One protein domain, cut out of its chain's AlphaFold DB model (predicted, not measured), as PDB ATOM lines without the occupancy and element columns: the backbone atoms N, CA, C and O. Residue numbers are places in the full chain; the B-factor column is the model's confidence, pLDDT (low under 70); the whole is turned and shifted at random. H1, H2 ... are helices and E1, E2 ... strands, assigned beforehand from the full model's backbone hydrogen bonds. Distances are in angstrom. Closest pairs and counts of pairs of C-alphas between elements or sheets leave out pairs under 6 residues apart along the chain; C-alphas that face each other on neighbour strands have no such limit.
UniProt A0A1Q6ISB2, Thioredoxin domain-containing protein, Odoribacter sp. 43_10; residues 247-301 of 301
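AT A GLANCE: This is residues 247 to 301 of the 301 residues of the protein "Thioredoxin domain-containing protein" of Odoribacter sp. 43_10 (UniProt A0A1Q6ISB2). What is the main picture? With little regular structure, two loose lobes are joined by a long link: the small hairpin E1-E2 with H1, and H2 with residues 286 to 301. What are the counts? The printed part has 55 residues, with two strands, then two helices; the class is mixed, and named elements hold only 14 residues. It is loose, with radius of gyration of the C-alphas 13.1 A and spans of 32 by 23 by 18 A.

IN THESE COORDINATES: Where are the strands? E1, residues 251 to 253, spans 7.0 A from (286.669, 334.339, 286.849); E2, residues 259 to 261, spans 6.9 A. And the helices? H1, residues 262 to 265, spans 5.7 A; H2, residues 282 to 285, spans 5.2 A, ending at C-alpha (285.080, 340.806, 263.450).

HOW THE PARTS SIT: How do E1 and E2 pair? This hairpin is antiparallel at 148 degrees, with N 252 and O 260 3.0 A apart, within hydrogen-bond range. What of the helices? H2 is apart from E1, E2 and H1. Both helices are too short for an O i to N i+4 pair; each has its one O i to N i+3 pair within range.

THE WHOLE: How large is it? The farthest C-alphas, of Gly 267 and Asp 296, are 36.0 A apart. Is anything cut or uncertain? The printed part has no cut; H1 to H2 is a long link, and residues 281 and 283 to 301 have pLDDT under 70.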
ATOM      1  N   PHE A 247     273.475 334.435 283.439       86.12
ATOM      2  CA  PHE A 247     274.732 334.041 282.812       86.12
ATOM      3  C   PHE A 247     275.612 333.290 283.830       86.12
ATOM      4  O   PHE A 247     275.657 333.720 284.988       86.12
ATOM      5  N   PRO A 248     276.284 332.188 283.445       87.56
ATOM      6  CA  PRO A 248     277.184 331.472 284.342       87.56
ATOM      7  C   PRO A 248     278.248 332.399 284.929       87.56
ATOM      8  O   PRO A 248     278.764 333.281 284.240       87.56
ATOM      9  N   ASP A 249     278.570 332.198 286.204       88.94
ATOM     10  CA  ASP A 249     279.654 332.953 286.823       88.94
ATOM     11  C   ASP A 249     280.991 332.588 286.169       88.94
ATOM     12  O   ASP A 249     281.186 331.474 285.674       88.94
ATOM     13  N   PHE A 250     281.914 333.541 286.159       89.69
ATOM     14  CA  PHE A 250     283.235 333.376 285.580       89.69
ATOM     15  C   PHE A 250     284.272 334.096 286.426       89.69
ATOM     16  O   PHE A 250     283.973 335.047 287.146       89.69
ATOM     17  N   GLN A 251     285.518 333.661 286.286       92.69
ATOM     18  CA  GLN A 251     286.669 334.339 286.849       92.69
ATOM     19  C   GLN A 251     287.680 334.580 285.734       92.69
ATOM     20  O   GLN A 251     288.095 333.643 285.055       92.69
ATOM     21  N   VAL A 252     288.055 335.841 285.536       90.50
ATOM     22  CA  VAL A 252     289.056 336.251 284.544       90.50
ATOM     23  C   VAL A 252     290.104 337.138 285.197       90.50
ATOM     24  O   VAL A 252     289.851 337.757 286.229       90.50
ATOM     25  N   PHE A 253     291.284 337.197 284.592       92.56
ATOM     26  CA  PHE A 253     292.401 338.011 285.061       92.56
ATOM     27  C   PHE A 253     292.712 339.079 284.016       92.56
ATOM     28  O   PHE A 253     292.687 338.791 282.819       92.56
ATOM     29  N   ASP A 254     292.985 340.306 284.456       89.56
ATOM     30  CA  ASP A 254     293.560 341.323 283.574       89.56
ATOM     31  C   ASP A 254     295.074 341.128 283.386       89.56
ATOM     32  O   ASP A 254     295.690 340.225 283.959       89.56
ATOM     33  N   THR A 255     295.690 341.993 282.578       89.00
ATOM     34  CA  THR A 255     297.131 341.964 282.273       89.00
ATOM     35  C   THR A 255     298.021 342.218 283.493       89.00
ATOM     36  O   THR A 255     299.206 341.898 283.462       89.00
ATOM     37  N   LEU A 256     297.463 342.753 284.583       93.44
ATOM     38  CA  LEU A 256     298.153 342.983 285.852       93.44
ATOM     39  C   LEU A 256     297.883 341.860 286.867       93.44
ATOM     40  O   LEU A 256     298.315 341.949 288.017       93.44
ATOM     41  N   GLY A 257     297.167 340.807 286.460       92.19
ATOM     42  CA  GLY A 257     296.809 339.672 287.304       92.19
ATOM     43  C   GLY A 257     295.668 339.960 288.280       92.19
ATOM     44  O   GLY A 257     295.393 339.131 289.151       92.19
ATOM     45  N   LYS A 258     294.981 341.103 288.165       94.62
ATOM     46  CA  LYS A 258     293.810 341.382 288.992       94.62
ATOM     47  C   LYS A 258     292.632 340.556 288.496       94.62
ATOM     48  O   LYS A 258     292.298 340.536 287.314       94.62
ATOM     49  N   THR A 259     291.987 339.895 289.442       96.00
ATOM     50  CA  THR A 259     290.832 339.044 289.196       96.00
ATOM     51  C   THR A 259     289.545 339.857 289.085       96.00
ATOM     52  O   THR A 259     289.303 340.752 289.896       96.00
ATOM     53  N   TYR A 260     288.703 339.490 288.122       92.94
ATOM     54  CA  TYR A 260     287.333 339.967 287.968       92.94
ATOM     55  C   TYR A 260     286.363 338.789 287.904       92.94
ATOM     56  O   TYR A 260     286.671 337.733 287.348       92.94
ATOM     57  N   THR A 261     285.177 339.010 288.450       94.00
ATOM     58  CA  THR A 261     284.041 338.089 288.488       94.00
ATOM     59  C   THR A 261     282.800 338.754 287.906       94.00
ATOM     60  O   THR A 261     282.754 339.979 287.754       94.00
ATOM     61  N   LEU A 262     281.746 337.982 287.623       90.75
ATOM     62  CA  LEU A 262     280.488 338.560 287.140       90.75
ATOM     63  C   LEU A 262     279.890 339.565 288.149       90.75
ATOM     64  O   LEU A 262     279.279 340.564 287.756       90.75
ATOM     65  N   ALA A 263     280.099 339.339 289.450       92.12
ATOM     66  CA  ALA A 263     279.606 340.207 290.518       92.12
ATOM     67  C   ALA A 263     280.191 341.631 290.466       92.12
ATOM     68  O   ALA A 263     279.484 342.585 290.803       92.12
ATOM     69  N   ASP A 264     281.427 341.793 289.983       91.69
ATOM     70  CA  ASP A 264     282.106 343.094 289.869       91.69
ATOM     71  C   ASP A 264     281.430 344.036 288.855       91.69
ATOM     72  O   ASP A 264     281.584 345.261 288.912       91.69
ATOM     73  N   PHE A 265     280.635 343.475 287.939       90.75
ATOM     74  CA  PHE A 265     279.910 344.208 286.899       90.75
ATOM     75  C   PHE A 265     278.405 344.316 287.173       90.75
ATOM     76  O   PHE A 265     277.647 344.780 286.318       90.75
ATOM     77  N   LYS A 266     277.942 343.925 288.367       89.38
ATOM     78  CA  LYS A 266     276.519 343.951 288.720       89.38
ATOM     79  C   LYS A 266     275.917 345.349 288.539       89.38
ATOM     80  O   LYS A 266     276.441 346.345 289.031       89.38
ATOM     81  N   GLY A 267     274.776 345.408 287.851       89.94
ATOM     82  CA  GLY A 267     274.073 346.661 287.556       89.94
ATOM     83  C   GLY A 267     274.629 347.435 286.356       89.94
ATOM     84  O   GLY A 267     274.123 348.515 286.059       89.94
ATOM     85  N   LYS A 268     275.631 346.895 285.652       90.31
ATOM     86  CA  LYS A 268     276.138 347.427 284.384       90.31
ATOM     87  C   LYS A 268     275.746 346.505 283.234       90.31
ATOM     88  O   LYS A 268     275.524 345.311 283.427       90.31
ATOM     89  N   TYR A 269     275.703 347.062 282.030       89.12
ATOM     90  CA  TYR A 269     275.728 346.245 280.825       89.12
ATOM     91  C   TYR A 269     277.137 345.685 280.653       89.12
ATOM     92  O   TYR A 269     278.110 346.442 280.656       89.12
ATOM     93  N   LEU A 270     277.232 344.365 280.538       87.88
ATOM     94  CA  LEU A 270     278.476 343.652 280.302       87.88
ATOM     95  C   LEU A 270     278.429 343.054 278.896       87.88
ATOM     96  O   LEU A 270     277.536 342.267 278.586       87.88
ATOM     97  N   PHE A 271     279.388 343.438 278.061       87.94
ATOM     98  CA  PHE A 271     279.642 342.798 276.778       87.94
ATOM     99  C   PHE A 271     280.761 341.774 276.969       87.94
ATOM    100  O   PHE A 271     281.827 342.120 277.475       87.94
ATOM    101  N   VAL A 272     280.493 340.518 276.615       84.81
ATOM    102  CA  VAL A 272     281.456 339.417 276.719       84.81
ATOM    103  C   VAL A 272     281.794 338.955 275.311       84.81
ATOM    104  O   VAL A 272     280.917 338.504 274.578       84.81
ATOM    105  N   GLU A 273     283.067 339.069 274.956       82.38
ATOM    106  CA  GLU A 273     283.605 338.651 273.667       82.38
ATOM    107  C   GLU A 273     284.476 337.406 273.853       82.38
ATOM    108  O   GLU A 273     285.418 337.401 274.646       82.38
ATOM    109  N   PHE A 274     284.160 336.343 273.115       83.50
ATOM    110  CA  PHE A 274     284.969 335.129 273.074       83.50
ATOM    111  C   PHE A 274     285.904 335.204 271.864       83.50
ATOM    112  O   PHE A 274     285.479 334.960 270.737       83.50
ATOM    113  N   SER A 275     287.169 335.545 272.101       81.06
ATOM    114  CA  SER A 275     288.206 335.656 271.068       81.06
ATOM    115  C   SER A 275     289.420 334.792 271.419       81.06
ATOM    116  O   SER A 275     289.550 334.272 272.529       81.06
ATOM    117  N   ALA A 276     290.316 334.621 270.453       74.06
ATOM    118  CA  ALA A 276     291.607 333.984 270.652       74.06
ATOM    119  C   ALA A 276     292.656 334.650 269.756       74.06
ATOM    120  O   ALA A 276     292.388 334.935 268.589       74.06
ATOM    121  N   SER A 277     293.878 334.830 270.265       75.19
ATOM    122  CA  SER A 277     294.977 335.503 269.546       75.19
ATOM    123  C   SER A 277     295.367 334.817 268.228       75.19
ATOM    124  O   SER A 277     295.945 335.438 267.334       75.19
ATOM    125  N   TRP A 278     295.010 333.545 268.066       74.12
ATOM    126  CA  TRP A 278     295.226 332.737 266.865       74.12
ATOM    127  C   TRP A 278     293.984 332.627 265.959       74.12
ATOM    128  O   TRP A 278     294.062 332.066 264.868       74.12
ATOM    129  N   CYS A 279     292.833 333.166 266.369       75.81
ATOM    130  CA  CYS A 279     291.592 333.105 265.600       75.81
ATOM    131  C   CYS A 279     291.560 334.203 264.526       75.81
ATOM    132  O   CYS A 279     291.238 335.360 264.790       75.81
ATOM    133  N   GLY A 280     291.867 333.837 263.278       72.06
ATOM    134  CA  GLY A 280     291.908 334.790 262.160       72.06
ATOM    135  C   GLY A 280     290.569 335.472 261.843       72.06
ATOM    136  O   GLY A 280     290.571 336.583 261.323       72.06
ATOM    137  N   TRP A 281     289.438 334.830 262.153       67.31
ATOM    138  CA  TRP A 281     288.106 335.428 261.994       67.31
ATOM    139  C   TRP A 281     287.764 336.398 263.121       67.31
ATOM    140  O   TRP A 281     287.297 337.492 262.836       67.31
ATOM    141  N   CYS A 282     288.101 336.050 264.363       75.06
ATOM    142  CA  CYS A 282     287.892 336.915 265.520       75.06
ATOM    143  C   CYS A 282     288.587 338.273 265.309       75.06
ATOM    144  O   CYS A 282     287.952 339.309 265.430       75.06
ATOM    145  N   LYS A 283     289.828 338.270 264.794       68.69
ATOM    146  CA  LYS A 283     290.564 339.498 264.421       68.69
ATOM    147  C   LYS A 283     289.891 340.357 263.341       68.69
ATOM    148  O   LYS A 283     290.187 341.541 263.235       68.69
ATOM    149  N   LYS A 284     289.061 339.767 262.474       66.38
ATOM    150  CA  LYS A 284     288.330 340.506 261.428       66.38
ATOM    151  C   LYS A 284     287.023 341.098 261.951       66.38
ATOM    152  O   LYS A 284     286.633 342.164 261.478       66.38
ATOM    153  N   ASP A 285     286.372 340.410 262.884       61.81
ATOM    154  CA  ASP A 285     285.080 340.806 263.450       61.81
ATOM    155  C   ASP A 285     285.199 341.958 264.469       61.81
ATOM    156  O   ASP A 285     284.222 342.677 264.667       61.81
ATOM    157  N   GLU A 286     286.390 342.202 265.040       57.12
ATOM    158  CA  GLU A 286     286.651 343.271 266.028       57.12
ATOM    159  C   GLU A 286     286.282 344.691 265.526       57.12
ATOM    160  O   GLU A 286     285.918 345.557 266.320       57.12
ATOM    161  N   GLY A 287     286.275 344.945 264.210       47.22
ATOM    162  CA  GLY A 287     285.905 346.247 263.634       47.22
ATOM    163  C   GLY A 287     286.821 347.421 264.062       47.22
ATOM    164  O   GLY A 287     287.595 347.326 265.009       47.22
ATOM    165  N   PRO A 288     286.783 348.576 263.371       45.31
ATOM    166  CA  PRO A 288     287.723 349.673 263.635       45.31
ATOM    167  C   PRO A 288     287.468 350.463 264.936       45.31
ATOM    168  O   PRO A 288     288.358 351.187 265.375       45.31
ATOM    169  N   GLU A 289     286.285 350.358 265.555       49.12
ATOM    170  CA  GLU A 289     285.959 351.060 266.816       49.12
ATOM    171  C   GLU A 289     286.434 350.325 268.078       49.12
ATOM    172  O   GLU A 289     286.583 350.960 269.121       49.12
ATOM    173  N   TYR A 290     286.706 349.020 267.988       49.34
ATOM    174  CA  TYR A 290     287.153 348.198 269.117       49.34
ATOM    175  C   TYR A 290     288.583 347.678 268.932       49.34
ATOM    176  O   TYR A 290     288.965 346.736 269.615       49.34
ATOM    177  N   CYS A 291     289.374 348.301 268.044       40.16
ATOM    178  CA  CYS A 291     290.784 347.980 267.803       40.16
ATOM    179  C   CYS A 291     291.569 347.884 269.121       40.16
ATOM    180  O   CYS A 291     292.047 348.889 269.653       40.16
ATOM    181  N   PHE A 292     291.739 346.667 269.626       51.19
ATOM    182  CA  PHE A 292     292.719 346.369 270.653       51.19
ATOM    183  C   PHE A 292     294.057 346.190 269.937       51.19
ATOM    184  O   PHE A 292     294.203 345.338 269.060       51.19
ATOM    185  N   HIS A 293     295.034 347.040 270.252       43.47
ATOM    186  CA  HIS A 293     296.387 346.854 269.749       43.47
ATOM    187  C   HIS A 293     296.999 345.645 270.461       43.47
ATOM    188  O   HIS A 293     297.379 345.707 271.631       43.47
ATOM    189  N   TYR A 294     297.042 344.528 269.744       49.09
ATOM    190  CA  TYR A 294     297.905 343.412 270.091       49.09
ATOM    191  C   TYR A 294     299.326 343.766 269.657       49.09
ATOM    192  O   TYR A 294     299.527 344.234 268.532       49.09
ATOM    193  N   ASP A 295     300.293 343.574 270.547       46.91
ATOM    194  CA  ASP A 295     301.703 343.596 270.170       46.91
ATOM    195  C   ASP A 295     302.061 342.353 269.332       46.91
ATOM    196  O   ASP A 295     301.264 341.418 269.189       46.91
ATOM    197  N   ASP A 296     303.255 342.350 268.731       42.62
ATOM    198  CA  ASP A 296     303.731 341.266 267.855       42.62
ATOM    199  C   ASP A 296     303.783 339.891 268.564       42.62
ATOM    200  O   ASP A 296     303.824 338.853 267.900       42.62
ATOM    201  N   ASP A 297     303.699 339.878 269.899       46.53
ATOM    202  CA  ASP A 297     303.682 338.685 270.751       46.53
ATOM    203  C   ASP A 297     302.258 338.224 271.140       46.53
ATOM    204  O   ASP A 297     302.086 337.196 271.802       46.53
ATOM    205  N   GLY A 298     301.214 338.933 270.693       43.59
ATOM    206  CA  GLY A 298     299.814 338.552 270.888       43.59
ATOM    207  C   GLY A 298     299.246 338.866 272.274       43.59
ATOM    208  O   GLY A 298     298.184 338.335 272.617       43.59
ATOM    209  N   TYR A 299     299.912 339.721 273.052       40.97
ATOM    210  CA  TYR A 299     299.400 340.249 274.311       40.97
ATOM    211  C   TYR A 299     298.700 341.594 274.095       40.97
ATOM    212  O   TYR A 299     298.936 342.329 273.136       40.97
ATOM    213  N   ARG A 300     297.750 341.891 274.985       46.53
ATOM    214  CA  ARG A 300     296.969 343.131 274.951       46.53
ATOM    215  C   ARG A 300     297.811 344.262 275.545       46.53
ATOM    216  O   ARG A 300     298.188 344.157 276.714       46.53
ATOM    217  N   THR A 301     298.058 345.318 274.768       41.28
ATOM    218  CA  THR A 301     298.566 346.600 275.297       41.28
ATOM    219  C   THR A 301     297.441 347.506 275.777       41.28
ATOM    220  O   THR A 301     296.319 347.418 275.221       41.28
TER     221      THR A 301